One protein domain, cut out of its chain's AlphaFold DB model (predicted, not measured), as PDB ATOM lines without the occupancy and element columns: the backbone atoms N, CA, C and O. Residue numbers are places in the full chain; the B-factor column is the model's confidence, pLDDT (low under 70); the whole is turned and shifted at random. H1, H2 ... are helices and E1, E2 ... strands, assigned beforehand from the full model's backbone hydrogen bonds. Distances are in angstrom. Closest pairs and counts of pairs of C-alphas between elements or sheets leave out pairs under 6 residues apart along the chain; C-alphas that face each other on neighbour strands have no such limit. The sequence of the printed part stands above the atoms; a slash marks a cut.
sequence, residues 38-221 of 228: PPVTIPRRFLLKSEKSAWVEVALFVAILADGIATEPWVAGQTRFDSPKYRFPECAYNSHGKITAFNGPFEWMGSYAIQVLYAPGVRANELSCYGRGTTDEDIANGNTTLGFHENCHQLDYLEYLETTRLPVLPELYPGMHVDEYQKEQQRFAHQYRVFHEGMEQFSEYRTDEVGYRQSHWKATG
ATOM      1  N   PRO A  38      45.381  62.876 190.196       89.06
ATOM      2  CA  PRO A  38      44.314  62.662 191.161       89.06
ATOM      3  C   PRO A  38      44.475  61.299 191.854       89.06
ATOM      4  O   PRO A  38      45.128  60.394 191.321       89.06
ATOM      5  N   PRO A  39      43.892  61.130 193.053       90.81
ATOM      6  CA  PRO A  39      43.828  59.821 193.687       90.81
ATOM      7  C   PRO A  39      43.040  58.845 192.810       90.81
ATOM      8  O   PRO A  39      42.138  59.249 192.080       90.81
ATOM      9  N   VAL A  40      43.351  57.553 192.937       91.38
ATOM     10  CA  VAL A  40      42.607  56.479 192.263       91.38
ATOM     11  C   VAL A  40      41.120  56.601 192.584       91.38
ATOM     12  O   VAL A  40      40.744  56.763 193.752       91.38
ATOM     13  N   THR A  41      40.278  56.492 191.556       96.25
ATOM     14  CA  THR A  41      38.830  56.605 191.713       96.25
ATOM     15  C   THR A  41      38.296  55.528 192.655       96.25
ATOM     16  O   THR A  41      38.446  54.328 192.423       96.25
ATOM     17  N   ILE A  42      37.634  55.965 193.730       97.06
ATOM     18  CA  ILE A  42      36.945  55.079 194.674       97.06
ATOM     19  C   ILE A  42      35.509  54.860 194.176       97.06
ATOM     20  O   ILE A  42      34.747  55.840 194.114       97.06
ATOM     21  N   PRO A  43      35.110  53.605 193.874       98.31
ATOM     22  CA  PRO A  43      33.760  53.309 193.435       98.31
ATOM     23  C   PRO A  43      32.722  53.742 194.460       98.31
ATOM     24  O   PRO A  43      32.850  53.473 195.658       98.31
ATOM     25  N   ARG A  44      31.664  54.391 193.987       98.25
ATOM     26  CA  ARG A  44      30.557  54.837 194.835       98.25
ATOM     27  C   ARG A  44      29.267  54.890 194.047       98.25
ATOM     28  O   ARG A  44      29.271  55.107 192.840       98.25
ATOM     29  N   ARG A  45      28.150  54.716 194.745       98.19
ATOM     30  CA  ARG A  45      26.817  54.772 194.155       98.19
ATOM     31  C   ARG A  45      25.882  55.552 195.060       98.19
ATOM     32  O   ARG A  45      25.866  55.315 196.264       98.19
ATOM     33  N   PHE A  46      25.091  56.442 194.478       98.12
ATOM     34  CA  PHE A  46      24.100  57.228 195.208       98.12
ATOM     35  C   PHE A  46      22.818  57.399 194.391       98.12
ATOM     36  O   PHE A  46      22.809  57.222 193.172       98.12
ATOM     37  N   LEU A  47      21.712  57.657 195.089       98.25
ATOM     38  CA  LEU A  47      20.399  57.837 194.478       98.25
ATOM     39  C   LEU A  47      20.325  59.217 193.814       98.25
ATOM     40  O   LEU A  47      20.585  60.218 194.472       98.25
ATOM     41  N   LEU A  48      19.941  59.250 192.538       98.06
ATOM     42  CA  LEU A  48      19.715  60.484 191.785       98.06
ATOM     43  C   LEU A  48      18.242  60.897 191.836       98.06
ATOM     44  O   LEU A  48      17.908  62.028 192.168       98.06
ATOM     45  N   LYS A  49      17.345  59.959 191.518       98.06
ATOM     46  CA  LYS A  49      15.896  60.177 191.543       98.06
ATOM     47  C   LYS A  49      15.178  58.865 191.820       98.06
ATOM     48  O   LYS A  49      15.508  57.836 191.238       98.06
ATOM     49  N   SER A  50      14.157  58.925 192.666       98.19
ATOM     50  CA  SER A  50      13.205  57.835 192.856       98.19
ATOM     51  C   SER A  50      11.794  58.394 192.792       98.19
ATOM     52  O   SER A  50      11.498  59.396 193.437       98.19
ATOM     53  N   GLU A  51      10.923  57.743 192.034       97.81
ATOM     54  CA  GLU A  51       9.509  58.093 191.942       97.81
ATOM     55  C   GLU A  51       8.696  56.838 191.645       97.81
ATOM     56  O   GLU A  51       9.088  56.028 190.809       97.81
ATOM     57  N   LYS A  52       7.574  56.655 192.341       97.19
ATOM     58  CA  LYS A  52       6.692  55.510 192.126       97.19
ATOM     59  C   LYS A  52       5.238  55.943 192.221       97.19
ATOM     60  O   LYS A  52       4.828  56.531 193.218       97.19
ATOM     61  N   SER A  53       4.468  55.630 191.189       95.31
ATOM     62  CA  SER A  53       3.026  55.847 191.103       95.31
ATOM     63  C   SER A  53       2.366  54.666 190.379       95.31
ATOM     64  O   SER A  53       3.018  53.666 190.084       95.31
ATOM     65  N   ALA A  54       1.065  54.764 190.090       94.06
ATOM     66  CA  ALA A  54       0.362  53.746 189.308       94.06
ATOM     67  C   ALA A  54       0.866  53.642 187.855       94.06
ATOM     68  O   ALA A  54       0.758  52.579 187.251       94.06
ATOM     69  N   TRP A  55       1.413  54.729 187.300       95.44
ATOM     70  CA  TRP A  55       1.758  54.830 185.875       95.44
ATOM     71  C   TRP A  55       3.246  55.057 185.616       95.44
ATOM     72  O   TRP A  55       3.665  55.087 184.463       95.44
ATOM     73  N   VAL A  56       4.045  55.221 186.671       97.38
ATOM     74  CA  VAL A  56       5.466  55.564 186.596       97.38
ATOM     75  C   VAL A  56       6.236  54.817 187.683       97.38
ATOM     76  O   VAL A  56       5.856  54.845 188.853       97.38
ATOM     77  N   GLU A  57       7.357  54.216 187.307       98.38
ATOM     78  CA  GLU A  57       8.349  53.623 188.197       98.38
ATOM     79  C   GLU A  57       9.756  54.063 187.774       98.38
ATOM     80  O   GLU A  57      10.297  53.662 186.743       98.38
ATOM     81  N   VAL A  58      10.355  54.935 188.579       98.50
ATOM     82  CA  VAL A  58      11.656  55.552 188.324       98.50
ATOM     83  C   VAL A  58      12.576  55.256 189.495       98.50
ATOM     84  O   VAL A  58      12.251  55.561 190.643       98.50
ATOM     85  N   ALA A  59      13.748  54.702 189.198       98.44
ATOM     86  CA  ALA A  59      14.803  54.446 190.173       98.44
ATOM     87  C   ALA A  59      16.166  54.641 189.501       98.44
ATOM     88  O   ALA A  59      16.741  53.711 188.927       98.44
ATOM     89  N   LEU A  60      16.656  55.878 189.553       98.69
ATOM     90  CA  LEU A  60      17.894  56.310 188.919       98.69
ATOM     91  C   LEU A  60      18.980  56.514 189.961       98.69
ATOM     92  O   LEU A  60      18.774  57.167 190.985       98.69
ATOM     93  N   PHE A  61      20.158  56.000 189.655       98.56
ATOM     94  CA  PHE A  61      21.355  56.148 190.468       98.56
ATOM     95  C   PHE A  61      22.461  56.802 189.649       98.56
ATOM     96  O   PHE A  61      22.455  56.738 188.422       98.56
ATOM     97  N   VAL A  62      23.447  57.362 190.334       98.69
ATOM     98  CA  VAL A  62      24.766  57.617 189.755       98.69
ATOM     99  C   VAL A  62      25.719  56.582 190.329       98.69
ATOM    100  O   VAL A  62      25.720  56.353 191.542       98.69
ATOM    101  N   ALA A  63      26.500  55.935 189.471       98.62
ATOM    102  CA  ALA A  63      27.529  54.982 189.853       98.62
ATOM    103  C   ALA A  63      28.875  55.459 189.304       98.62
ATOM    104  O   ALA A  63      29.085  55.471 188.101       98.62
ATOM    105  N   ILE A  64      29.791  55.838 190.187       98.50
ATOM    106  CA  ILE A  64      31.192  56.050 189.834       98.50
ATOM    107  C   ILE A  64      31.886  54.697 189.937       98.50
ATOM    108  O   ILE A  64      31.863  54.075 191.003       98.50
ATOM    109  N   LEU A  65      32.445  54.225 188.829       98.38
ATOM    110  CA  LEU A  65      33.169  52.961 188.752       98.38
ATOM    111  C   LEU A  65      34.665  53.182 188.996       98.38
ATOM    112  O   LEU A  65      35.152  54.306 188.950       98.38
ATOM    113  N   ALA A  66      35.397  52.104 189.278       97.81
ATOM    114  CA  ALA A  66      36.855  52.174 189.337       97.81
ATOM    115  C   ALA A  66      37.422  52.432 187.935       97.81
ATOM    116  O   ALA A  66      36.852  51.957 186.945       97.81
ATOM    117  N   ASP A  67      38.570  53.105 187.874       96.88
ATOM    118  CA  ASP A  67      39.313  53.286 186.629       96.88
ATOM    119  C   ASP A  67      39.600  51.922 185.981       96.88
ATOM    120  O   ASP A  67      39.902  50.934 186.661       96.88
ATOM    121  N   GLY A  68      39.484  51.855 184.660       95.56
ATOM    122  CA  GLY A  68      39.650  50.632 183.885       95.56
ATOM    123  C   GLY A  68      40.650  50.776 182.745       95.56
ATOM    124  O   GLY A  68      41.276  51.816 182.542       95.56
ATOM    125  N   ILE A  69      40.785  49.695 181.980       94.81
ATOM    126  CA  ILE A  69      41.578  49.665 180.752       94.81
ATOM    127  C   ILE A  69      40.602  49.619 179.576       94.81
ATOM    128  O   ILE A  69      39.757  48.725 179.507       94.81
ATOM    129  N   ALA A  70      40.715  50.580 178.662       92.00
ATOM    130  CA  ALA A  70      39.951  50.617 177.426       92.00
ATOM    131  C   ALA A  70      40.327  49.429 176.528       92.00
ATOM    132  O   ALA A  70      41.492  49.031 176.439       92.00
ATOM    133  N   THR A  71      39.340  48.885 175.817       88.62
ATOM    134  CA  THR A  71      39.600  47.863 174.789       88.62
ATOM    135  C   THR A  71      40.048  48.491 173.470       88.62
ATOM    136  O   THR A  71      40.690  47.840 172.647       88.62
ATOM    137  N   GLU A  72      39.742  49.772 173.285       81.25
ATOM    138  CA  GLU A  72      40.029  50.548 172.092       81.25
ATOM    139  C   GLU A  72      41.426  51.190 172.176       81.25
ATOM    140  O   GLU A  72      41.659  52.068 173.005       81.25
ATOM    141  N   PRO A  73      42.382  50.819 171.306       72.56
ATOM    142  CA  PRO A  73      43.769  51.276 171.421       72.56
ATOM    143  C   PRO A  73      44.018  52.706 170.906       72.56
ATOM    144  O   PRO A  73      45.171  53.134 170.857       72.56
ATOM    145  N   TRP A  74      42.996  53.427 170.434       74.44
ATOM    146  CA  TRP A  74      43.152  54.754 169.815       74.44
ATOM    147  C   TRP A  74      42.864  55.928 170.755       74.44
ATOM    148  O   TRP A  74      43.057  57.070 170.346       74.44
ATOM    149  N   VAL A  75      42.438  55.674 171.994       77.62
ATOM    150  CA  VAL A  75      42.153  56.726 172.978       77.62
ATOM    151  C   VAL A  75      43.085  56.562 174.172       77.62
ATOM    152  O   VAL A  75      43.082  55.511 174.800       77.62
ATOM    153  N   ALA A  76      43.918  57.566 174.467       87.88
ATOM    154  CA  ALA A  76      44.899  57.477 175.554       87.88
ATOM    155  C   ALA A  76      44.218  57.338 176.928       87.88
ATOM    156  O   ALA A  76      44.544  56.434 177.697       87.88
ATOM    157  N   GLY A  77      43.237  58.200 177.186       92.69
ATOM    158  CA  GLY A  77      42.325  58.173 178.322       92.69
ATOM    159  C   GLY A  77      40.957  58.657 177.860       92.69
ATOM    160  O   GLY A  77      40.873  59.457 176.927       92.69
ATOM    161  N   GLN A  78      39.897  58.094 178.430       95.69
ATOM    162  CA  GLN A  78      38.539  58.557 178.205       95.69
ATOM    163  C   GLN A  78      37.674  58.298 179.420       95.69
ATOM    164  O   GLN A  78      37.582  57.168 179.905       95.69
ATOM    165  N   THR A  79      36.933  59.314 179.819       97.25
ATOM    166  CA  THR A  79      35.821  59.176 180.741       97.25
ATOM    167  C   THR A  79      34.560  58.941 179.932       97.25
ATOM    168  O   THR A  79      34.232  59.708 179.034       97.25
ATOM    169  N   ARG A  80      33.869  57.836 180.202       96.12
ATOM    170  CA  ARG A  80      32.607  57.474 179.549       96.12
ATOM    171  C   ARG A  80      31.496  57.434 180.577       96.12
ATOM    172  O   ARG A  80      31.757  57.220 181.764       96.12
ATOM    173  N   PHE A  81      30.261  57.546 180.105       97.25
ATOM    174  CA  PHE A  81      29.102  57.166 180.893       97.25
ATOM    175  C   PHE A  81      28.197  56.179 180.150       97.25
ATOM    176  O   PHE A  81      27.986  56.292 178.945       97.25
ATOM    177  N   ASP A  82      27.616  55.243 180.898       97.38
ATOM    178  CA  ASP A  82      26.458  54.466 180.464       97.38
ATOM    179  C   ASP A  82      25.183  55.066 181.047       97.38
ATOM    180  O   ASP A  82      25.173  55.539 182.186       97.38
ATOM    181  N   SER A  83      24.086  54.981 180.297       97.31
ATOM    182  CA  SER A  83      22.801  55.549 180.703       97.31
ATOM    183  C   SER A  83      21.766  54.492 181.109       97.31
ATOM    184  O   SER A  83      21.700  53.408 180.518       97.31
ATOM    185  N   PRO A  84      20.879  54.808 182.071       97.81
ATOM    186  CA  PRO A  84      19.789  53.927 182.473       97.81
ATOM    187  C   PRO A  84      18.754  53.783 181.358       97.81
ATOM    188  O   PRO A  84      18.337  54.772 180.753       97.81
ATOM    189  N   LYS A  85      18.284  52.556 181.124       96.88
ATOM    190  CA  LYS A  85      17.262  52.265 180.109       96.88
ATOM    191  C   LYS A  85      15.874  52.672 180.600       96.88
ATOM    192  O   LYS A  85      15.590  52.621 181.798       96.88
ATOM    193  N   TYR A  86      15.004  53.028 179.660       98.44
ATOM    194  CA  TYR A  86      13.589  53.268 179.925       98.44
ATOM    195  C   TYR A  86      12.700  52.380 179.053       98.44
ATOM    196  O   TYR A  86      13.119  51.909 177.992       98.44
ATOM    197  N   ARG A  87      11.467  52.155 179.504       98.56
ATOM    198  CA  ARG A  87      10.455  51.355 178.820       98.56
ATOM    199  C   ARG A  87       9.084  51.997 178.989       98.56
ATOM    200  O   ARG A  87       8.646  52.287 180.096       98.56
ATOM    201  N   PHE A  88       8.406  52.194 177.868       98.56
ATOM    202  CA  PHE A  88       7.005  52.590 177.832       98.56
ATOM    203  C   PHE A  88       6.108  51.347 177.945       98.56
ATOM    204  O   PHE A  88       6.458  50.312 177.369       98.56
ATOM    205  N   PRO A  89       4.983  51.407 178.680       98.38
ATOM    206  CA  PRO A  89       4.107  50.255 178.833       98.38
ATOM    207  C   PRO A  89       3.355  49.956 177.533       98.38
ATOM    208  O   PRO A  89       3.075  50.835 176.718       98.38
ATOM    209  N   GLU A  90       2.964  48.705 177.328       98.00
ATOM    210  CA  GLU A  90       2.009  48.405 176.261       98.00
ATOM    211  C   GLU A  90       0.638  48.992 176.621       98.00
ATOM    212  O   GLU A  90       0.326  49.195 177.797       98.00
ATOM    213  N   CYS A  91      -0.200  49.269 175.622       97.81
ATOM    214  CA  CYS A  91      -1.534  49.812 175.855       97.81
ATOM    215  C   CYS A  91      -2.599  49.065 175.051       97.81
ATOM    216  O   CYS A  91      -2.368  48.649 173.915       97.81
ATOM    217  N   ALA A  92      -3.778  48.915 175.650       98.00
ATOM    218  CA  ALA A  92      -4.995  48.500 174.966       98.00
ATOM    219  C   ALA A  92      -5.835  49.741 174.649       98.00
ATOM    220  O   ALA A  92      -5.866  50.683 175.441       98.00
ATOM    221  N   TYR A  93      -6.537  49.744 173.517       98.31
ATOM    222  CA  TYR A  93      -7.380  50.860 173.093       98.31
ATOM    223  C   TYR A  93      -8.686  50.379 172.453       98.31
ATOM    224  O   TYR A  93      -8.786  49.254 171.966       98.31
ATOM    225  N   ASN A  94      -9.713  51.228 172.484       98.38
ATOM    226  CA  ASN A  94     -11.016  50.939 171.882       98.38
ATOM    227  C   ASN A  94     -11.070  51.329 170.388       98.38
ATOM    228  O   ASN A  94     -10.124  51.889 169.835       98.38
ATOM    229  N   SER A  95     -12.210  51.094 169.730       97.69
ATOM    230  CA  SER A  95     -12.428  51.440 168.313       97.69
ATOM    231  C   SER A  95     -12.323  52.937 167.993       97.69
ATOM    232  O   SER A  95     -12.244  53.298 166.825       97.69
ATOM    233  N   HIS A  96     -12.326  53.808 169.007       97.75
ATOM    234  CA  HIS A  96     -12.164  55.256 168.872       97.75
ATOM    235  C   HIS A  96     -10.726  55.722 169.151       97.75
ATOM    236  O   HIS A  96     -10.511  56.911 169.363       97.75
ATOM    237  N   GLY A  97      -9.754  54.803 169.222       98.12
ATOM    238  CA  GLY A  97      -8.346  55.144 169.448       98.12
ATOM    239  C   GLY A  97      -8.045  55.640 170.864       98.12
ATOM    240  O   GLY A  97      -6.995  56.233 171.096       98.12
ATOM    241  N   LYS A  98      -8.949  55.420 171.826       98.56
ATOM    242  CA  LYS A  98      -8.762  55.814 173.228       98.56
ATOM    243  C   LYS A  98      -8.201  54.647 174.030       98.56
ATOM    244  O   LYS A  98      -8.779  53.560 174.010       98.56
ATOM    245  N   ILE A  99      -7.100  54.885 174.738       98.38
ATOM    246  CA  ILE A  99      -6.443  53.908 175.606       98.38
ATOM    247  C   ILE A  99      -7.376  53.558 176.761       98.38
ATOM    248  O   ILE A  99      -7.853  54.437 177.475       98.38
ATOM    249  N   THR A 100      -7.635  52.272 176.954       98.12
ATOM    250  CA  THR A 100      -8.485  51.757 178.033       98.12
ATOM    251  C   THR A 100      -7.668  51.201 179.193       98.12
ATOM    252  O   THR A 100      -8.142  51.225 180.326       98.12
ATOM    253  N   ALA A 101      -6.444  50.733 178.935       97.44
ATOM    254  CA  ALA A 101      -5.536  50.215 179.953       97.44
ATOM    255  C   ALA A 101      -4.072  50.277 179.494       97.44
ATOM    256  O   ALA A 101      -3.786  50.147 178.302       97.44
ATOM    257  N   PHE A 102      -3.159  50.398 180.460       97.88
ATOM    258  CA  PHE A 102      -1.727  50.162 180.280       97.88
ATOM    259  C   PHE A 102      -1.327  48.831 180.922       97.88
ATOM    260  O   PHE A 102      -1.816  48.482 181.997       97.88
ATOM    261  N   ASN A 103      -0.424  48.100 180.274       97.50
ATOM    262  CA  ASN A 103       0.189  46.890 180.811       97.50
ATOM    263  C   ASN A 103       1.431  47.263 181.638       97.50
ATOM    264  O   ASN A 103       2.566  47.138 181.176       97.50
ATOM    265  N   GLY A 104       1.191  47.773 182.847       97.31
ATOM    266  CA  GLY A 104       2.230  48.233 183.771       97.31
ATOM    267  C   GLY A 104       2.558  49.730 183.663       97.31
ATOM    268  O   GLY A 104       1.926  50.452 182.885       97.31
ATOM    269  N   PRO A 105       3.511  50.214 184.480       98.06
ATOM    270  CA  PRO A 105       3.945  51.605 184.468       98.06
ATOM    271  C   PRO A 105       4.979  51.877 183.364       98.06
ATOM    272  O   PRO A 105       5.598  50.968 182.814       98.06
ATOM    273  N   PHE A 106       5.214  53.157 183.082       98.56
ATOM    274  CA  PHE A 106       6.468  53.600 182.481       98.56
ATOM    275  C   PHE A 106       7.624  53.314 183.438       98.56
ATOM    276  O   PHE A 106       7.569  53.700 184.603       98.56
ATOM    277  N   GLU A 107       8.682  52.683 182.941       98.75
ATOM    278  CA  GLU A 107       9.860  52.331 183.727       98.75
ATOM    279  C   GLU A 107      11.063  53.146 183.271       98.75
ATOM    280  O   GLU A 107      11.371  53.198 182.082       98.75
ATOM    281  N   TRP A 108      11.800  53.727 184.213       98.56
ATOM    282  CA  TRP A 108      13.114  54.306 183.951       98.56
ATOM    283  C   TRP A 108      14.045  53.986 185.116       98.56
ATOM    284  O   TRP A 108      14.012  54.614 186.177       98.56
ATOM    285  N   MET A 109      14.833  52.928 184.939       98.25
ATOM    286  CA  MET A 109      15.557  52.280 186.026       98.25
ATOM    287  C   MET A 109      17.002  52.008 185.627       98.25
ATOM    288  O   MET A 109      17.292  51.600 184.502       98.25
ATOM    289  N   GLY A 110      17.920  52.190 186.573       98.25
ATOM    290  CA  GLY A 110      19.330  51.862 186.382       98.25
ATOM    291  C   GLY A 110      20.259  52.930 186.932       98.25
ATOM    292  O   GLY A 110      19.878  53.724 187.788       98.25
ATOM    293  N   SER A 111      21.500  52.926 186.451       98.38
ATOM    294  CA  SER A 111      22.505  53.904 186.863       98.38
ATOM    295  C   SER A 111      23.043  54.656 185.659       98.38
ATOM    296  O   SER A 111      23.239  54.056 184.607       98.38
ATOM    297  N   TYR A 112      23.325  55.938 185.859       98.44
ATOM    298  CA  TYR A 112      24.347  56.645 185.108       98.44
ATOM    299  C   TYR A 112      25.706  56.155 185.606       98.44
ATOM    300  O   TYR A 112      26.106  56.515 186.717       98.44
ATOM    301  N   ALA A 113      26.349  55.251 184.870       98.50
ATOM    302  CA  ALA A 113      27.617  54.658 185.288       98.50
ATOM    303  C   ALA A 113      28.775  55.412 184.638       98.50
ATOM    304  O   ALA A 113      28.936  55.312 183.433       98.50
ATOM    305  N   ILE A 114      29.553  56.160 185.418       98.62
ATOM    306  CA  ILE A 114      30.679  56.968 184.939       98.62
ATOM    307  C   ILE A 114      31.980  56.223 185.238       98.62
ATOM    308  O   ILE A 114      32.182  55.750 186.363       98.62
ATOM    309  N   GLN A 115      32.857  56.121 184.243       98.25
ATOM    310  CA  GLN A 115      34.119  55.400 184.355       98.25
ATOM    311  C   GLN A 115      35.225  56.064 183.541       98.25
ATOM    312  O   GLN A 115      35.030  56.370 182.368       98.25
ATOM    313  N   VAL A 116      36.408  56.189 184.142       97.62
ATOM    314  CA  VAL A 116      37.644  56.517 183.427       97.62
ATOM    315  C   VAL A 116      38.273  55.240 182.875       97.62
ATOM    316  O   VAL A 116      38.437  54.254 183.595       97.62
ATOM    317  N   LEU A 117      38.649  55.242 181.602       96.69
ATOM    318  CA  LEU A 117      39.297  54.131 180.916       96.69
ATOM    319  C   LEU A 117      40.592  54.608 180.257       96.69
ATOM    320  O   LEU A 117      40.573  55.546 179.466       96.69
ATOM    321  N   TYR A 118      41.706  53.928 180.525       94.62
ATOM    322  CA  TYR A 118      43.000  54.218 179.897       94.62
ATOM    323  C   TYR A 118      43.351  53.179 178.833       94.62
ATOM    324  O   TYR A 118      43.090  51.989 179.019       94.62
ATOM    325  N   ALA A 119      43.985  53.584 177.732       93.06
ATOM    326  CA  ALA A 119      44.516  52.621 176.767       93.06
ATOM    327  C   ALA A 119      45.563  51.690 177.411       93.06
ATOM    328  O   ALA A 119      46.259  52.075 178.356       93.06
ATOM    329  N   PRO A 120      45.756  50.472 176.869       91.56
ATOM    330  CA  PRO A 120      46.780  49.556 177.356       91.56
ATOM    331  C   PRO A 120      48.178  50.194 177.414       91.56
ATOM    332  O   PRO A 120      48.754  50.582 176.394       91.56
ATOM    333  N   GLY A 121      48.741  50.256 178.624       88.25
ATOM    334  CA  GLY A 121      50.069  50.812 178.895       88.25
ATOM    335  C   GLY A 121      50.111  52.326 179.118       88.25
ATOM    336  O   GLY A 121      51.183  52.821 179.455       88.25
ATOM    337  N   VAL A 122      48.985  53.029 178.972       91.44
ATOM    338  CA  VAL A 122      48.849  54.442 179.346       91.44
ATOM    339  C   VAL A 122      48.558  54.546 180.838       91.44
ATOM    340  O   VAL A 122      47.821  53.732 181.401       91.44
ATOM    341  N   ARG A 123      49.159  55.534 181.500       90.75
ATOM    342  CA  ARG A 123      49.000  55.767 182.940       90.75
ATOM    343  C   ARG A 123      48.394  57.134 183.226       90.75
ATOM    344  O   ARG A 123      48.720  58.120 182.576       90.75
ATOM    345  N   ALA A 124      47.625  57.209 184.310       93.38
ATOM    346  CA  ALA A 124      47.032  58.446 184.816       93.38
ATOM    347  C   ALA A 124      48.053  59.568 185.106       93.38
ATOM    348  O   ALA A 124      47.672  60.728 185.171       93.38
ATOM    349  N   ASN A 125      49.338  59.255 185.293       92.81
ATOM    350  CA  ASN A 125      50.382  60.245 185.569       92.81
ATOM    351  C   ASN A 125      51.130  60.751 184.323       92.81
ATOM    352  O   ASN A 125      52.049  61.556 184.463       92.81
ATOM    353  N   GLU A 126      50.781  60.276 183.127       91.69
ATOM    354  CA  GLU A 126      51.290  60.850 181.879       91.69
ATOM    355  C   GLU A 126      50.736  62.263 181.685       91.69
ATOM    356  O   GLU A 126      49.720  62.612 182.277       91.69
ATOM    357  N   LEU A 127      51.418  63.103 180.906       93.31
ATOM    358  CA  LEU A 127      50.985  64.482 180.674       93.31
ATOM    359  C   LEU A 127      49.744  64.522 179.779       93.31
ATOM    360  O   LEU A 127      49.636  63.743 178.832       93.31
ATOM    361  N   SER A 128      48.836  65.459 180.050       94.94
ATOM    362  CA  SER A 128      47.729  65.725 179.133       94.94
ATOM    363  C   SER A 128      48.245  66.381 177.847       94.94
ATOM    364  O   SER A 128      49.163  67.203 177.870       94.94
ATOM    365  N   CYS A 129      47.658  66.032 176.706       94.38
ATOM    366  CA  CYS A 129      48.008  66.650 175.428       94.38
ATOM    367  C   CYS A 129      47.189  67.907 175.123       94.38
ATOM    368  O   CYS A 129      47.617  68.694 174.281       94.38
ATOM    369  N   TYR A 130      46.024  68.075 175.751       95.88
ATOM    370  CA  TYR A 130      45.075  69.153 175.481       95.88
ATOM    371  C   TYR A 130      44.140  69.371 176.688       95.88
ATOM    372  O   TYR A 130      44.180  68.615 177.660       95.88
ATOM    373  N   GLY A 131      43.288  70.393 176.639       97.75
ATOM    374  CA  GLY A 131      42.218  70.589 177.607       97.75
ATOM    375  C   GLY A 131      42.715  70.943 179.008       97.75
ATOM    376  O   GLY A 131      43.798  71.515 179.200       97.75
ATOM    377  N   ARG A 132      41.944  70.550 180.025       98.06
ATOM    378  CA  ARG A 132      42.394  70.558 181.423       98.06
ATOM    379  C   ARG A 132      43.658  69.731 181.554       98.06
ATOM    380  O   ARG A 132      43.814  68.689 180.922       98.06
ATOM    381  N   GLY A 133      44.592  70.256 182.330       95.94
ATOM    382  CA  GLY A 133      45.984  69.838 182.274       95.94
ATOM    383  C   GLY A 133      46.878  70.891 181.646       95.94
ATOM    384  O   GLY A 133      47.979  71.103 182.129       95.94
ATOM    385  N   THR A 134      46.399  71.591 180.619       96.38
ATOM    386  CA  THR A 134      47.233  72.478 179.788       96.38
ATOM    387  C   THR A 134      46.931  73.967 179.968       96.38
ATOM    388  O   THR A 134      47.504  74.800 179.272       96.38
ATOM    389  N   THR A 135      46.021  74.329 180.879       96.12
ATOM    390  CA  THR A 135      45.782  75.738 181.230       96.12
ATOM    391  C   THR A 135      46.916  76.268 182.111       96.12
ATOM    392  O   THR A 135      47.507  75.506 182.874       96.12
ATOM    393  N   ASP A 136      47.189  77.575 182.078       94.81
ATOM    394  CA  ASP A 136      48.226  78.187 182.929       94.81
ATOM    395  C   ASP A 136      48.004  77.899 184.425       94.81
ATOM    396  O   ASP A 136      48.955  77.661 185.170       94.81
ATOM    397  N   GLU A 137      46.743  77.875 184.868       95.62
ATOM    398  CA  GLU A 137      46.371  77.535 186.242       95.62
ATOM    399  C   GLU A 137      46.650  76.061 186.565       95.62
ATOM    400  O   GLU A 137      47.213  75.752 187.619       95.62
ATOM    401  N   ASP A 138      46.289  75.144 185.666       96.25
ATOM    402  CA  ASP A 138      46.570  73.721 185.851       96.25
ATOM    403  C   ASP A 138      48.089  73.477 185.916       96.25
ATOM    404  O   ASP A 138      48.561  72.754 186.796       96.25
ATOM    405  N   ILE A 139      48.863  74.151 185.057       93.75
ATOM    406  CA  ILE A 139      50.331  74.096 185.031       93.75
ATOM    407  C   ILE A 139      50.918  74.618 186.343       93.75
ATOM    408  O   ILE A 139      51.724  73.927 186.973       93.75
ATOM    409  N   ALA A 140      50.495  75.803 186.793       91.44
ATOM    410  CA  ALA A 140      50.974  76.410 188.034       91.44
ATOM    411  C   ALA A 140      50.703  75.522 189.261       91.44
ATOM    412  O   ALA A 140      51.521  75.455 190.183       91.44
ATOM    413  N   ASN A 141      49.585  74.794 189.249       93.12
ATOM    414  CA  ASN A 141      49.191  73.880 190.318       93.12
ATOM    415  C   ASN A 141      49.768  72.459 190.170       93.12
ATOM    416  O   ASN A 141      49.579  71.632 191.065       93.12
ATOM    417  N   GLY A 142      50.478  72.153 189.079       93.50
ATOM    418  CA  GLY A 142      50.981  70.809 188.774       93.50
ATOM    419  C   GLY A 142      49.888  69.803 188.392       93.50
ATOM    420  O   GLY A 142      50.130  68.598 188.380       93.50
ATOM    421  N   ASN A 143      48.683  70.271 188.082       96.25
ATOM    422  CA  ASN A 143      47.536  69.465 187.675       96.25
ATOM    423  C   ASN A 143      47.609  69.143 186.180       96.25
ATOM    424  O   ASN A 143      46.703  69.450 185.430       96.25
ATOM    425  N   THR A 144      48.712  68.562 185.727       95.56
ATOM    426  CA  THR A 144      49.112  68.533 184.307       95.56
ATOM    427  C   THR A 144      48.908  67.181 183.632       95.56
ATOM    428  O   THR A 144      49.292  66.970 182.482       95.56
ATOM    429  N   THR A 145      48.334  66.234 184.366       95.69
ATOM    430  CA  THR A 145      48.303  64.824 183.980       95.69
ATOM    431  C   THR A 145      47.036  64.451 183.216       95.69
ATOM    432  O   THR A 145      45.988  65.066 183.396       95.69
ATOM    433  N   LEU A 146      47.111  63.394 182.413       95.50
ATOM    434  CA  LEU A 146      45.964  62.763 181.773       95.50
ATOM    435  C   LEU A 146      44.939  62.312 182.820       95.50
ATOM    436  O   LEU A 146      43.747  62.501 182.640       95.50
ATOM    437  N   GLY A 147      45.381  61.782 183.961       96.31
ATOM    438  CA  GLY A 147      44.478  61.427 185.051       96.31
ATOM    439  C   GLY A 147      43.697  62.622 185.578       96.31
ATOM    440  O   GLY A 147      42.503  62.501 185.835       96.31
ATOM    441  N   PHE A 148      44.344  63.783 185.698       97.50
ATOM    442  CA  PHE A 148      43.661  65.016 186.080       97.50
ATOM    443  C   PHE A 148      42.610  65.428 185.043       97.50
ATOM    444  O   PHE A 148      41.481  65.716 185.430       97.50
ATOM    445  N   HIS A 149      42.964  65.387 183.757       97.81
ATOM    446  CA  HIS A 149      42.048  65.650 182.647       97.81
ATOM    447  C   HIS A 149      40.797  64.757 182.713       97.81
ATOM    448  O   HIS A 149      39.678  65.259 182.777       97.81
ATOM    449  N   GLU A 150      40.975  63.440 182.834       97.50
ATOM    450  CA  GLU A 150      39.852  62.502 182.952       97.50
ATOM    451  C   GLU A 150      39.021  62.715 184.225       97.50
ATOM    452  O   GLU A 150      37.791  62.661 184.215       97.50
ATOM    453  N   ASN A 151      39.666  63.032 185.349       97.62
ATOM    454  CA  ASN A 151      38.935  63.348 186.568       97.62
ATOM    455  C   ASN A 151      38.097  64.634 186.424       97.62
ATOM    456  O   ASN A 151      37.027  64.719 187.027       97.62
ATOM    457  N   CYS A 152      38.530  65.615 185.623       98.31
ATOM    458  CA  CYS A 152      37.704  66.777 185.288       98.31
ATOM    459  C   CYS A 152      36.445  66.369 184.514       98.31
ATOM    460  O   CYS A 152      35.359  66.777 184.925       98.31
ATOM    461  N   HIS A 153      36.545  65.485 183.514       98.44
ATOM    462  CA  HIS A 153      35.359  64.953 182.830       98.44
ATOM    463  C   HIS A 153      34.386  64.264 183.791       98.44
ATOM    464  O   HIS A 153      33.179  64.513 183.762       98.44
ATOM    465  N   GLN A 154      34.900  63.429 184.699       98.25
ATOM    466  CA  GLN A 154      34.065  62.770 185.707       98.25
ATOM    467  C   GLN A 154      33.313  63.790 186.576       98.25
ATOM    468  O   GLN A 154      32.130  63.601 186.866       98.25
ATOM    469  N   LEU A 155      33.997  64.851 187.017       98.25
ATOM    470  CA  LEU A 155      33.387  65.918 187.812       98.25
ATOM    471  C   LEU A 155      32.356  66.713 187.004       98.25
ATOM    472  O   LEU A 155      31.295  67.013 187.543       98.25
ATOM    473  N   ASP A 156      32.618  66.987 185.726       98.69
ATOM    474  CA  ASP A 156      31.674  67.672 184.843       98.69
ATOM    475  C   ASP A 156      30.385  66.857 184.649       98.69
ATOM    476  O   ASP A 156      29.289  67.408 184.742       98.69
ATOM    477  N   TYR A 157      30.480  65.539 184.434       98.62
ATOM    478  CA  TYR A 157      29.295  64.677 184.336       98.62
ATOM    479  C   TYR A 157      28.501  64.635 185.646       98.62
ATOM    480  O   TYR A 157      27.269  64.667 185.627       98.62
ATOM    481  N   LEU A 158      29.189  64.591 186.790       98.44
ATOM    482  CA  LEU A 158      28.550  64.675 188.103       98.44
ATOM    483  C   LEU A 158      27.812  66.005 188.295       98.44
ATOM    484  O   LEU A 158      26.646  65.998 188.687       98.44
ATOM    485  N   GLU A 159      28.464  67.123 187.972       98.50
ATOM    486  CA  GLU A 159      27.878  68.464 188.042       98.50
ATOM    487  C   GLU A 159      26.665  68.581 187.108       98.50
ATOM    488  O   GLU A 159      25.625  69.108 187.508       98.50
ATOM    489  N   TYR A 160      26.745  68.034 185.892       98.62
ATOM    490  CA  TYR A 160      25.633  68.051 184.943       98.62
ATOM    491  C   TYR A 160      24.416  67.284 185.471       98.62
ATOM    492  O   TYR A 160      23.297  67.795 185.407       98.62
ATOM    493  N   LEU A 161      24.624  66.088 186.034       98.31
ATOM    494  CA  LEU A 161      23.556  65.269 186.621       98.31
ATOM    495  C   LEU A 161      22.908  65.928 187.848       98.31
ATOM    496  O   LEU A 161      21.720  65.716 188.089       98.31
ATOM    497  N   GLU A 162      23.664  66.712 188.620       97.75
ATOM    498  CA  GLU A 162      23.165  67.417 189.807       97.75
ATOM    499  C   GLU A 162      22.410  68.708 189.456       97.75
ATOM    500  O   GLU A 162      21.391  69.030 190.071       97.75
ATOM    501  N   THR A 163      22.895  69.452 188.462       98.19
ATOM    502  CA  THR A 163      22.418  70.814 188.173       98.19
ATOM    503  C   THR A 163      21.438  70.893 187.005       98.19
ATOM    504  O   THR A 163      20.643  71.836 186.930       98.19
ATOM    505  N   THR A 164      21.436  69.904 186.108       98.38
ATOM    506  CA  THR A 164      20.549  69.884 184.940       98.38
ATOM    507  C   THR A 164      19.270  69.118 185.236       98.38
ATOM    508  O   THR A 164      19.267  68.019 185.787       98.38
ATOM    509  N   ARG A 165      18.135  69.685 184.819       98.19
ATOM    510  CA  ARG A 165      16.841  69.009 184.951       98.19
ATOM    511  C   ARG A 165      16.819  67.737 184.107       98.19
ATOM    512  O   ARG A 165      17.021  67.792 182.896       98.19
ATOM    513  N   LEU A 166      16.492  66.617 184.747       98.38
ATOM    514  CA  LEU A 166      16.216  65.357 184.062       98.38
ATOM    515  C   LEU A 166      15.035  65.498 183.077       98.38
ATOM    516  O   LEU A 166      14.145  66.325 183.311       98.38
ATOM    517  N   PRO A 167      14.984  64.661 182.021       98.50
ATOM    518  CA  PRO A 167      13.812  64.491 181.168       98.50
ATOM    519  C   PRO A 167      12.496  64.433 181.953       98.50
ATOM    520  O   PRO A 167      12.373  63.719 182.953       98.50
ATOM    521  N   VAL A 168      11.502  65.189 181.483       98.38
ATOM    522  CA  VAL A 168      10.183  65.250 182.116       98.38
ATOM    523  C   VAL A 168       9.467  63.937 181.845       98.38
ATOM    524  O   VAL A 168       9.232  63.595 180.682       98.38
ATOM    525  N   LEU A 169       9.112  63.232 182.920       98.25
ATOM    526  CA  LEU A 169       8.417  61.948 182.873       98.25
ATOM    527  C   LEU A 169       7.138  62.035 182.022       98.25
ATOM    528  O   LEU A 169       6.526  63.103 181.944       98.25
ATOM    529  N   PRO A 170       6.750  60.949 181.334       97.38
ATOM    530  CA  PRO A 170       5.544  60.952 180.519       97.38
ATOM    531  C   PRO A 170       4.283  61.025 181.385       97.38
ATOM    532  O   PRO A 170       4.185  60.363 182.420       97.38
ATOM    533  N   GLU A 171       3.296  61.795 180.934       95.81
ATOM    534  CA  GLU A 171       1.996  61.902 181.603       95.81
ATOM    535  C   GLU A 171       1.031  60.858 181.035       95.81
ATOM    536  O   GLU A 171       0.349  61.095 180.043       95.81
ATOM    537  N   LEU A 172       0.980  59.674 181.645       96.19
ATOM    538  CA  LEU A 172       0.158  58.556 181.167       96.19
ATOM    539  C   LEU A 172      -1.136  58.422 181.978       96.19
ATOM    540  O   LEU A 172      -1.105  58.412 183.207       96.19
ATOM    541  N   TYR A 173      -2.278  58.280 181.297       96.00
ATOM    542  CA  TYR A 173      -3.577  58.048 181.941       96.00
ATOM    543  C   TYR A 173      -4.579  57.319 181.018       96.00
ATOM    544  O   TYR A 173      -4.558  57.519 179.798       96.00
ATOM    545  N   PRO A 174      -5.481  56.471 181.558       96.38
ATOM    546  CA  PRO A 174      -6.577  55.885 180.786       96.38
ATOM    547  C   PRO A 174      -7.500  56.959 180.197       96.38
ATOM    548  O   PRO A 174      -7.848  57.927 180.866       96.38
ATOM    549  N   GLY A 175      -7.922  56.782 178.948       97.88
ATOM    550  CA  GLY A 175      -8.697  57.761 178.181       97.88
ATOM    551  C   GLY A 175      -7.851  58.688 177.297       97.88
ATOM    552  O   GLY A 175      -8.412  59.416 176.474       97.88
ATOM    553  N   MET A 176      -6.520  58.636 177.402       98.19
ATOM    554  CA  MET A 176      -5.606  59.263 176.441       98.19
ATOM    555  C   MET A 176      -5.816  58.678 175.031       98.19
ATOM    556  O   MET A 176      -6.091  57.488 174.878       98.19
ATOM    557  N   HIS A 177      -5.715  59.494 173.981       98.56
ATOM    558  CA  HIS A 177      -5.722  59.002 172.601       98.56
ATOM    559  C   HIS A 177      -4.376  58.353 172.241       98.56
ATOM    560  O   HIS A 177      -3.326  58.823 172.672       98.56
ATOM    561  N   VAL A 178      -4.373  57.316 171.403       98.44
ATOM    562  CA  VAL A 178      -3.134  56.637 170.975       98.44
ATOM    563  C   VAL A 178      -2.133  57.618 170.348       98.44
ATOM    564  O   VAL A 178      -0.938  57.531 170.619       98.44
ATOM    565  N   ASP A 179      -2.607  58.609 169.591       98.31
ATOM    566  CA  ASP A 179      -1.732  59.634 169.003       98.31
ATOM    567  C   ASP A 179      -1.063  60.525 170.063       98.31
ATOM    568  O   ASP A 179       0.081  60.942 169.897       98.31
ATOM    569  N   GLU A 180      -1.758  60.829 171.164       98.19
ATOM    570  CA  GLU A 180      -1.190  61.578 172.294       98.19
ATOM    571  C   GLU A 180      -0.120  60.738 172.996       98.19
ATOM    572  O   GLU A 180       0.970  61.230 173.283       98.19
ATOM    573  N   TYR A 181      -0.376  59.439 173.159       98.31
ATOM    574  CA  TYR A 181       0.588  58.504 173.727       98.31
ATOM    575  C   TYR A 181       1.863  58.373 172.882       98.31
ATOM    576  O   TYR A 181       2.976  58.354 173.409       98.31
ATOM    577  N   GLN A 182       1.727  58.319 171.555       98.44
ATOM    578  CA  GLN A 182       2.872  58.303 170.641       98.44
ATOM    579  C   GLN A 182       3.676  59.609 170.704       98.44
ATOM    580  O   GLN A 182       4.908  59.575 170.654       98.44
ATOM    581  N   LYS A 183       3.007  60.758 170.862       98.38
ATOM    582  CA  LYS A 183       3.686  62.046 171.062       98.38
ATOM    583  C   LYS A 183       4.457  62.082 172.378       98.38
ATOM    584  O   LYS A 183       5.590  62.553 172.378       98.38
ATOM    585  N   GLU A 184       3.903  61.543 173.461       98.12
ATOM    586  CA  GLU A 184       4.606  61.439 174.747       98.12
ATOM    587  C   GLU A 184       5.862  60.562 174.646       98.12
ATOM    588  O   GLU A 184       6.926  60.943 175.141       98.12
ATOM    589  N   GLN A 185       5.788  59.443 173.917       98.50
ATOM    590  CA  GLN A 185       6.955  58.602 173.624       98.50
ATOM    591  C   GLN A 185       8.043  59.368 172.866       98.50
ATOM    592  O   GLN A 185       9.210  59.356 173.262       98.50
ATOM    593  N   GLN A 186       7.666  60.063 171.790       98.56
ATOM    594  CA  GLN A 186       8.600  60.843 170.974       98.56
ATOM    595  C   GLN A 186       9.208  62.009 171.760       98.56
ATOM    596  O   GLN A 186      10.414  62.246 171.676       98.56
ATOM    597  N   ARG A 187       8.392  62.712 172.554       98.50
ATOM    598  CA  ARG A 187       8.828  63.810 173.421       98.50
ATOM    599  C   ARG A 187       9.862  63.325 174.427       98.50
ATOM    600  O   ARG A 187      10.934  63.924 174.515       98.50
ATOM    601  N   PHE A 188       9.562  62.256 175.164       98.50
ATOM    602  CA  PHE A 188      10.486  61.717 176.157       98.50
ATOM    603  C   PHE A 188      11.780  61.230 175.501       98.50
ATOM    604  O   PHE A 188      12.858  61.598 175.953       98.50
ATOM    605  N   ALA A 189      11.692  60.480 174.396       98.50
ATOM    606  CA  ALA A 189      12.868  60.006 173.665       98.50
ATOM    607  C   ALA A 189      13.760  61.163 173.180       98.50
ATOM    608  O   ALA A 189      14.984  61.100 173.294       98.50
ATOM    609  N   HIS A 190      13.154  62.246 172.685       98.38
ATOM    610  CA  HIS A 190      13.877  63.452 172.296       98.38
ATOM    611  C   HIS A 190      14.565  64.119 173.494       98.38
ATOM    612  O   HIS A 190      15.762  64.386 173.425       98.38
ATOM    613  N   GLN A 191      13.841  64.353 174.594       98.50
ATOM    614  CA  GLN A 191      14.409  64.952 175.809       98.50
ATOM    615  C   GLN A 191      15.533  64.098 176.392       98.50
ATOM    616  O   GLN A 191      16.567  64.632 176.781       98.50
ATOM    617  N   TYR A 192      15.352  62.778 176.413       98.38
ATOM    618  CA  TYR A 192      16.365  61.829 176.843       98.38
ATOM    619  C   TYR A 192      17.619  61.955 175.977       98.38
ATOM    620  O   TYR A 192      18.705  62.128 176.515       98.38
ATOM    621  N   ARG A 193      17.499  61.955 174.643       98.06
ATOM    622  CA  ARG A 193      18.649  62.153 173.746       98.06
ATOM    623  C   ARG A 193      19.353  63.495 173.984       98.06
ATOM    624  O   ARG A 193      20.562  63.506 174.176       98.06
ATOM    625  N   VAL A 194      18.601  64.598 174.016       98.12
ATOM    626  CA  VAL A 194      19.147  65.953 174.230       98.12
ATOM    627  C   VAL A 194      19.870  66.062 175.571       98.12
ATOM    628  O   VAL A 194      20.919  66.690 175.639       98.12
ATOM    629  N   PHE A 195      19.350  65.428 176.625       98.31
ATOM    630  CA  PHE A 195      20.005  65.400 177.932       98.31
ATOM    631  C   PHE A 195      21.389  64.735 177.868       98.31
ATOM    632  O   PHE A 195      22.348  65.264 178.418       98.31
ATOM    633  N   HIS A 196      21.526  63.608 177.161       97.69
ATOM    634  CA  HIS A 196      22.822  62.926 177.032       97.69
ATOM    635  C   HIS A 196      23.800  63.682 176.136       97.69
ATOM    636  O   HIS A 196      24.965  63.816 176.492       97.69
ATOM    637  N   GLU A 197      23.330  64.208 175.003       97.88
ATOM    638  CA  GLU A 197      24.154  65.056 174.133       97.88
ATOM    639  C   GLU A 197      24.636  66.303 174.879       97.88
ATOM    640  O   GLU A 197      25.797  66.684 174.766       97.88
ATOM    641  N   GLY A 198      23.762  66.910 175.685       98.12
ATOM    642  CA  GLY A 198      24.109  68.052 176.520       98.12
ATOM    643  C   GLY A 198      25.130  67.708 177.603       98.12
ATOM    644  O   GLY A 198      25.998  68.529 177.877       98.12
ATOM    645  N   MET A 199      25.063  66.507 178.184       98.38
ATOM    646  CA  MET A 199      26.032  66.044 179.180       98.38
ATOM    647  C   MET A 199      27.436  65.882 178.584       98.38
ATOM    648  O   MET A 199      28.406  66.341 179.184       98.38
ATOM    649  N   GLU A 200      27.539  65.303 177.385       98.00
ATOM    650  CA  GLU A 200      28.807  65.215 176.643       98.00
ATOM    651  C   GLU A 200      29.354  66.603 176.297       98.00
ATOM    652  O   GLU A 200      30.488  66.927 176.636       98.00
ATOM    653  N   GLN A 201      28.523  67.464 175.703       98.06
ATOM    654  CA  GLN A 201      28.926  68.821 175.318       98.06
ATOM    655  C   GLN A 201      29.359  69.670 176.515       98.06
ATOM    656  O   GLN A 201      30.284  70.476 176.402       98.06
ATOM    657  N   PHE A 202      28.689  69.514 177.660       98.44
ATOM    658  CA  PHE A 202      29.042  70.218 178.887       98.44
ATOM    659  C   PHE A 202      30.466  69.877 179.325       98.44
ATOM    660  O   PHE A 202      31.240  70.778 179.651       98.44
ATOM    661  N   SER A 203      30.817  68.592 179.282       98.50
ATOM    662  CA  SER A 203      32.147  68.133 179.652       98.50
ATOM    663  C   SER A 203      33.203  68.474 178.597       98.50
ATOM    664  O   SER A 203      34.263  68.984 178.948       98.50
ATOM    665  N   GLU A 204      32.905  68.313 177.305       97.94
ATOM    666  CA  GLU A 204      33.802  68.711 176.208       97.94
ATOM    667  C   GLU A 204      34.166  70.204 176.306       97.94
ATOM    668  O   GLU A 204      35.338  70.581 176.276       97.94
ATOM    669  N   TYR A 205      33.180  71.079 176.512       98.38
ATOM    670  CA  TYR A 205      33.433  72.519 176.588       98.38
ATOM    671  C   TYR A 205      34.317  72.916 177.781       98.38
ATOM    672  O   TYR A 205      35.138  73.828 177.673       98.38
ATOM    673  N   ARG A 206      34.137  72.257 178.928       98.44
ATOM    674  CA  ARG A 206      34.827  72.599 180.182       98.44
ATOM    675  C   ARG A 206      36.174  71.910 180.333       98.44
ATOM    676  O   ARG A 206      37.066  72.476 180.971       98.44
ATOM    677  N   THR A 207      36.308  70.723 179.753       98.38
ATOM    678  CA  THR A 207      37.487  69.880 179.905       98.38
ATOM    679  C   THR A 207      38.341  69.815 178.643       98.38
ATOM    680  O   THR A 207      39.541  70.055 178.744       98.38
ATOM    681  N   ASP A 208      37.770  69.616 177.458       97.81
ATOM    682  CA  ASP A 208      38.532  69.427 176.209       97.81
ATOM    683  C   ASP A 208      38.909  70.738 175.510       97.81
ATOM    684  O   ASP A 208      39.995  70.866 174.934       97.81
ATOM    685  N   GLU A 209      38.025  71.735 175.560       97.88
ATOM    686  CA  GLU A 209      38.126  72.966 174.760       97.88
ATOM    687  C   GLU A 209      38.677  74.181 175.532       97.88
ATOM    688  O   GLU A 209      38.524  75.343 175.127       97.88
ATOM    689  N   VAL A 210      39.408  73.914 176.616       97.62
ATOM    690  CA  VAL A 210      40.155  74.903 177.410       97.62
ATOM    691  C   VAL A 210      41.666  74.686 177.294       97.62
ATOM    692  O   VAL A 210      42.119  73.637 176.852       97.62
ATOM    693  N   GLY A 211      42.466  75.690 177.665       96.50
ATOM    694  CA  GLY A 211      43.925  75.612 177.526       96.50
ATOM    695  C   GLY A 211      44.337  75.374 176.069       96.50
ATOM    696  O   GLY A 211      43.870  76.067 175.159       96.50
ATOM    697  N   TYR A 212      45.185  74.373 175.840       96.75
ATOM    698  CA  TYR A 212      45.464  73.852 174.508       96.75
ATOM    699  C   TYR A 212      44.301  72.987 174.035       96.75
ATOM    700  O   TYR A 212      44.147  71.859 174.471       96.75
ATOM    701  N   ARG A 213      43.455  73.514 173.154       97.31
ATOM    702  CA  ARG A 213      42.173  72.884 172.815       97.31
ATOM    703  C   ARG A 213      42.308  71.551 172.082       97.31
ATOM    704  O   ARG A 213      43.128  71.423 171.167       97.31
ATOM    705  N   GLN A 214      41.411  70.613 172.382       95.25
ATOM    706  CA  GLN A 214      41.299  69.345 171.663       95.25
ATOM    707  C   GLN A 214      41.045  69.558 170.164       95.25
ATOM    708  O   GLN A 214      41.651  68.878 169.338       95.25
ATOM    709  N   SER A 215      40.213  70.529 169.783       95.38
ATOM    710  CA  SER A 215      39.982  70.910 168.386       95.38
ATOM    711  C   SER A 215      41.273  71.284 167.645       95.38
ATOM    712  O   SER A 215      41.469  70.893 166.490       95.38
ATOM    713  N   HIS A 216      42.198  71.977 168.312       93.31
ATOM    714  CA  HIS A 216      43.502  72.323 167.749       93.31
ATOM    715  C   HIS A 216      44.442  71.108 167.680       93.31
ATOM    716  O   HIS A 216      45.107  70.905 166.657       93.31
ATOM    717  N   TRP A 217      44.459  70.265 168.717       93.00
ATOM    718  CA  TRP A 217      45.174  68.984 168.701       93.00
ATOM    719  C   TRP A 217      44.697  68.096 167.539       93.00
ATOM    720  O   TRP A 217      45.510  67.659 166.729       93.00
ATOM    721  N   LYS A 218      43.379  67.918 167.367       90.00
ATOM    722  CA  LYS A 218      42.770  67.161 166.258       90.00
ATOM    723  C   LYS A 218      43.158  67.724 164.887       90.00
ATOM    724  O   LYS A 218      43.402  66.957 163.960       90.00
ATOM    725  N   ALA A 219      43.222  69.050 164.747       92.25
ATOM    726  CA  ALA A 219      43.553  69.702 163.480       92.25
ATOM    727  C   ALA A 219      45.038  69.587 163.099       92.25
ATOM    728  O   ALA A 219      45.368  69.572 161.914       92.25
ATOM    729  N   THR A 220      45.934  69.540 164.085       91.94
ATOM    730  CA  THR A 220      47.387  69.599 163.847       91.94
ATOM    731  C   THR A 220      48.110  68.280 164.090       91.94
ATOM    732  O   THR A 220      49.233  68.117 163.620       91.94
ATOM    733  N   GLY A 221      47.493  67.357 164.829       87.88
ATOM    734  CA  GLY A 221      48.114  66.131 165.319       87.88
ATOM    735  C   GLY A 221      49.203  66.360 166.368       87.88
ATOM    736  O   GLY A 221      49.898  65.410 166.710       87.88
TER     737      GLY A 221
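This is residues 38 to 221 of the 228 residues of an uncharacterized protein of Chromatiales bacterium (ex Bugula neritina AB1) (UniProt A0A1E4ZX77). A long, narrow sheet of strands runs lengthwise through a rod, with helix H2 packed over part of one face and the longer helix H3 running past the E3 and E4 edge. The hairpin E5 and E6 extends the strands at one end; the short helices H1 and H4 and the loop of residues 119 to 135 lie at the other. The printed part has 184 residues, with seven named strands, E1 to E7, followed by four named helices, H1 to H4, in the mixed class. The branched sheet E1 E2 E3 E4 E7 has parallel and antiparallel pairs; E5 and E6 are antiparallel. The whole is loose, with a radius of gyration of the C-alphas of 20.8 A and spans of 68 by 33 by 29 A.

E1, residues 44 to 52, and E2, residues 56 to 64, form an antiparallel hairpin, with N 46 and O 62 3.0 A apart, within hydrogen-bond range. E3, residues 77 to 82, runs on into E4, residues 85 to 87, at 20 degrees, and E4 runs on into E5, residues 90 to 93, at 19 degrees. E5 and E6, residues 99 to 103, form an antiparallel hairpin, with N 92 and O 101 2.9 A apart. E7, residues 106 to 118, has parallel E2 on one side, with N 59 and O 108 3.0 A apart, and antiparallel E3 and E4 on the other side, with N 80 and O 115 2.9 A and N 87 and O 107 2.8 A apart. H1, residues 136 to 140, is not on this sheet. H2, residues 146 to 163, is on it at a height over the sheet of 8.6 A, over E3 and E7, along the strands at 0 degrees to E7 on the local plane; the closest C-alphas of H2 and E3 are those of Glu 150 and Thr 79, 5.7 A apart. H3, residues 178 to 208, only grazes the sheet with residues 185 to 203. H2 and H3 form a helical hairpin; H3 touches H2 with residues 199 to 207 alone, closest at the C-alphas of Asp 156 and Ser 203, 5.2 A, opposite ways at a tilt of 37 degrees, only just steep. H4, residues 214 to 220, is close to H3 but not clearly touching, the C-alphas of Asp 208 and Gln 214 being 5.3 A apart. In H1, H2, H3 and H4 every O i to N i+4 pair is within hydrogen-bond range.

E1 begins at C-alpha 44 (30.557, 54.837, 194.835) and is 24.0 A long; E2 is 25.9 A, E3 16.4 A and E7 36.6 A. H2 is 25.7 A and H3 43.9 A long. H4 ends at C-alpha 220 (47.387, 69.599, 163.847).

The two C-alphas farthest apart, those of Ser 95 and Ala 140, are 70.9 A apart. The links E2 to E3, E7 to H1 and H2 to H3 are long. The printed part has no cut, its mean pLDDT is 96.3, and no printed residue is under 70.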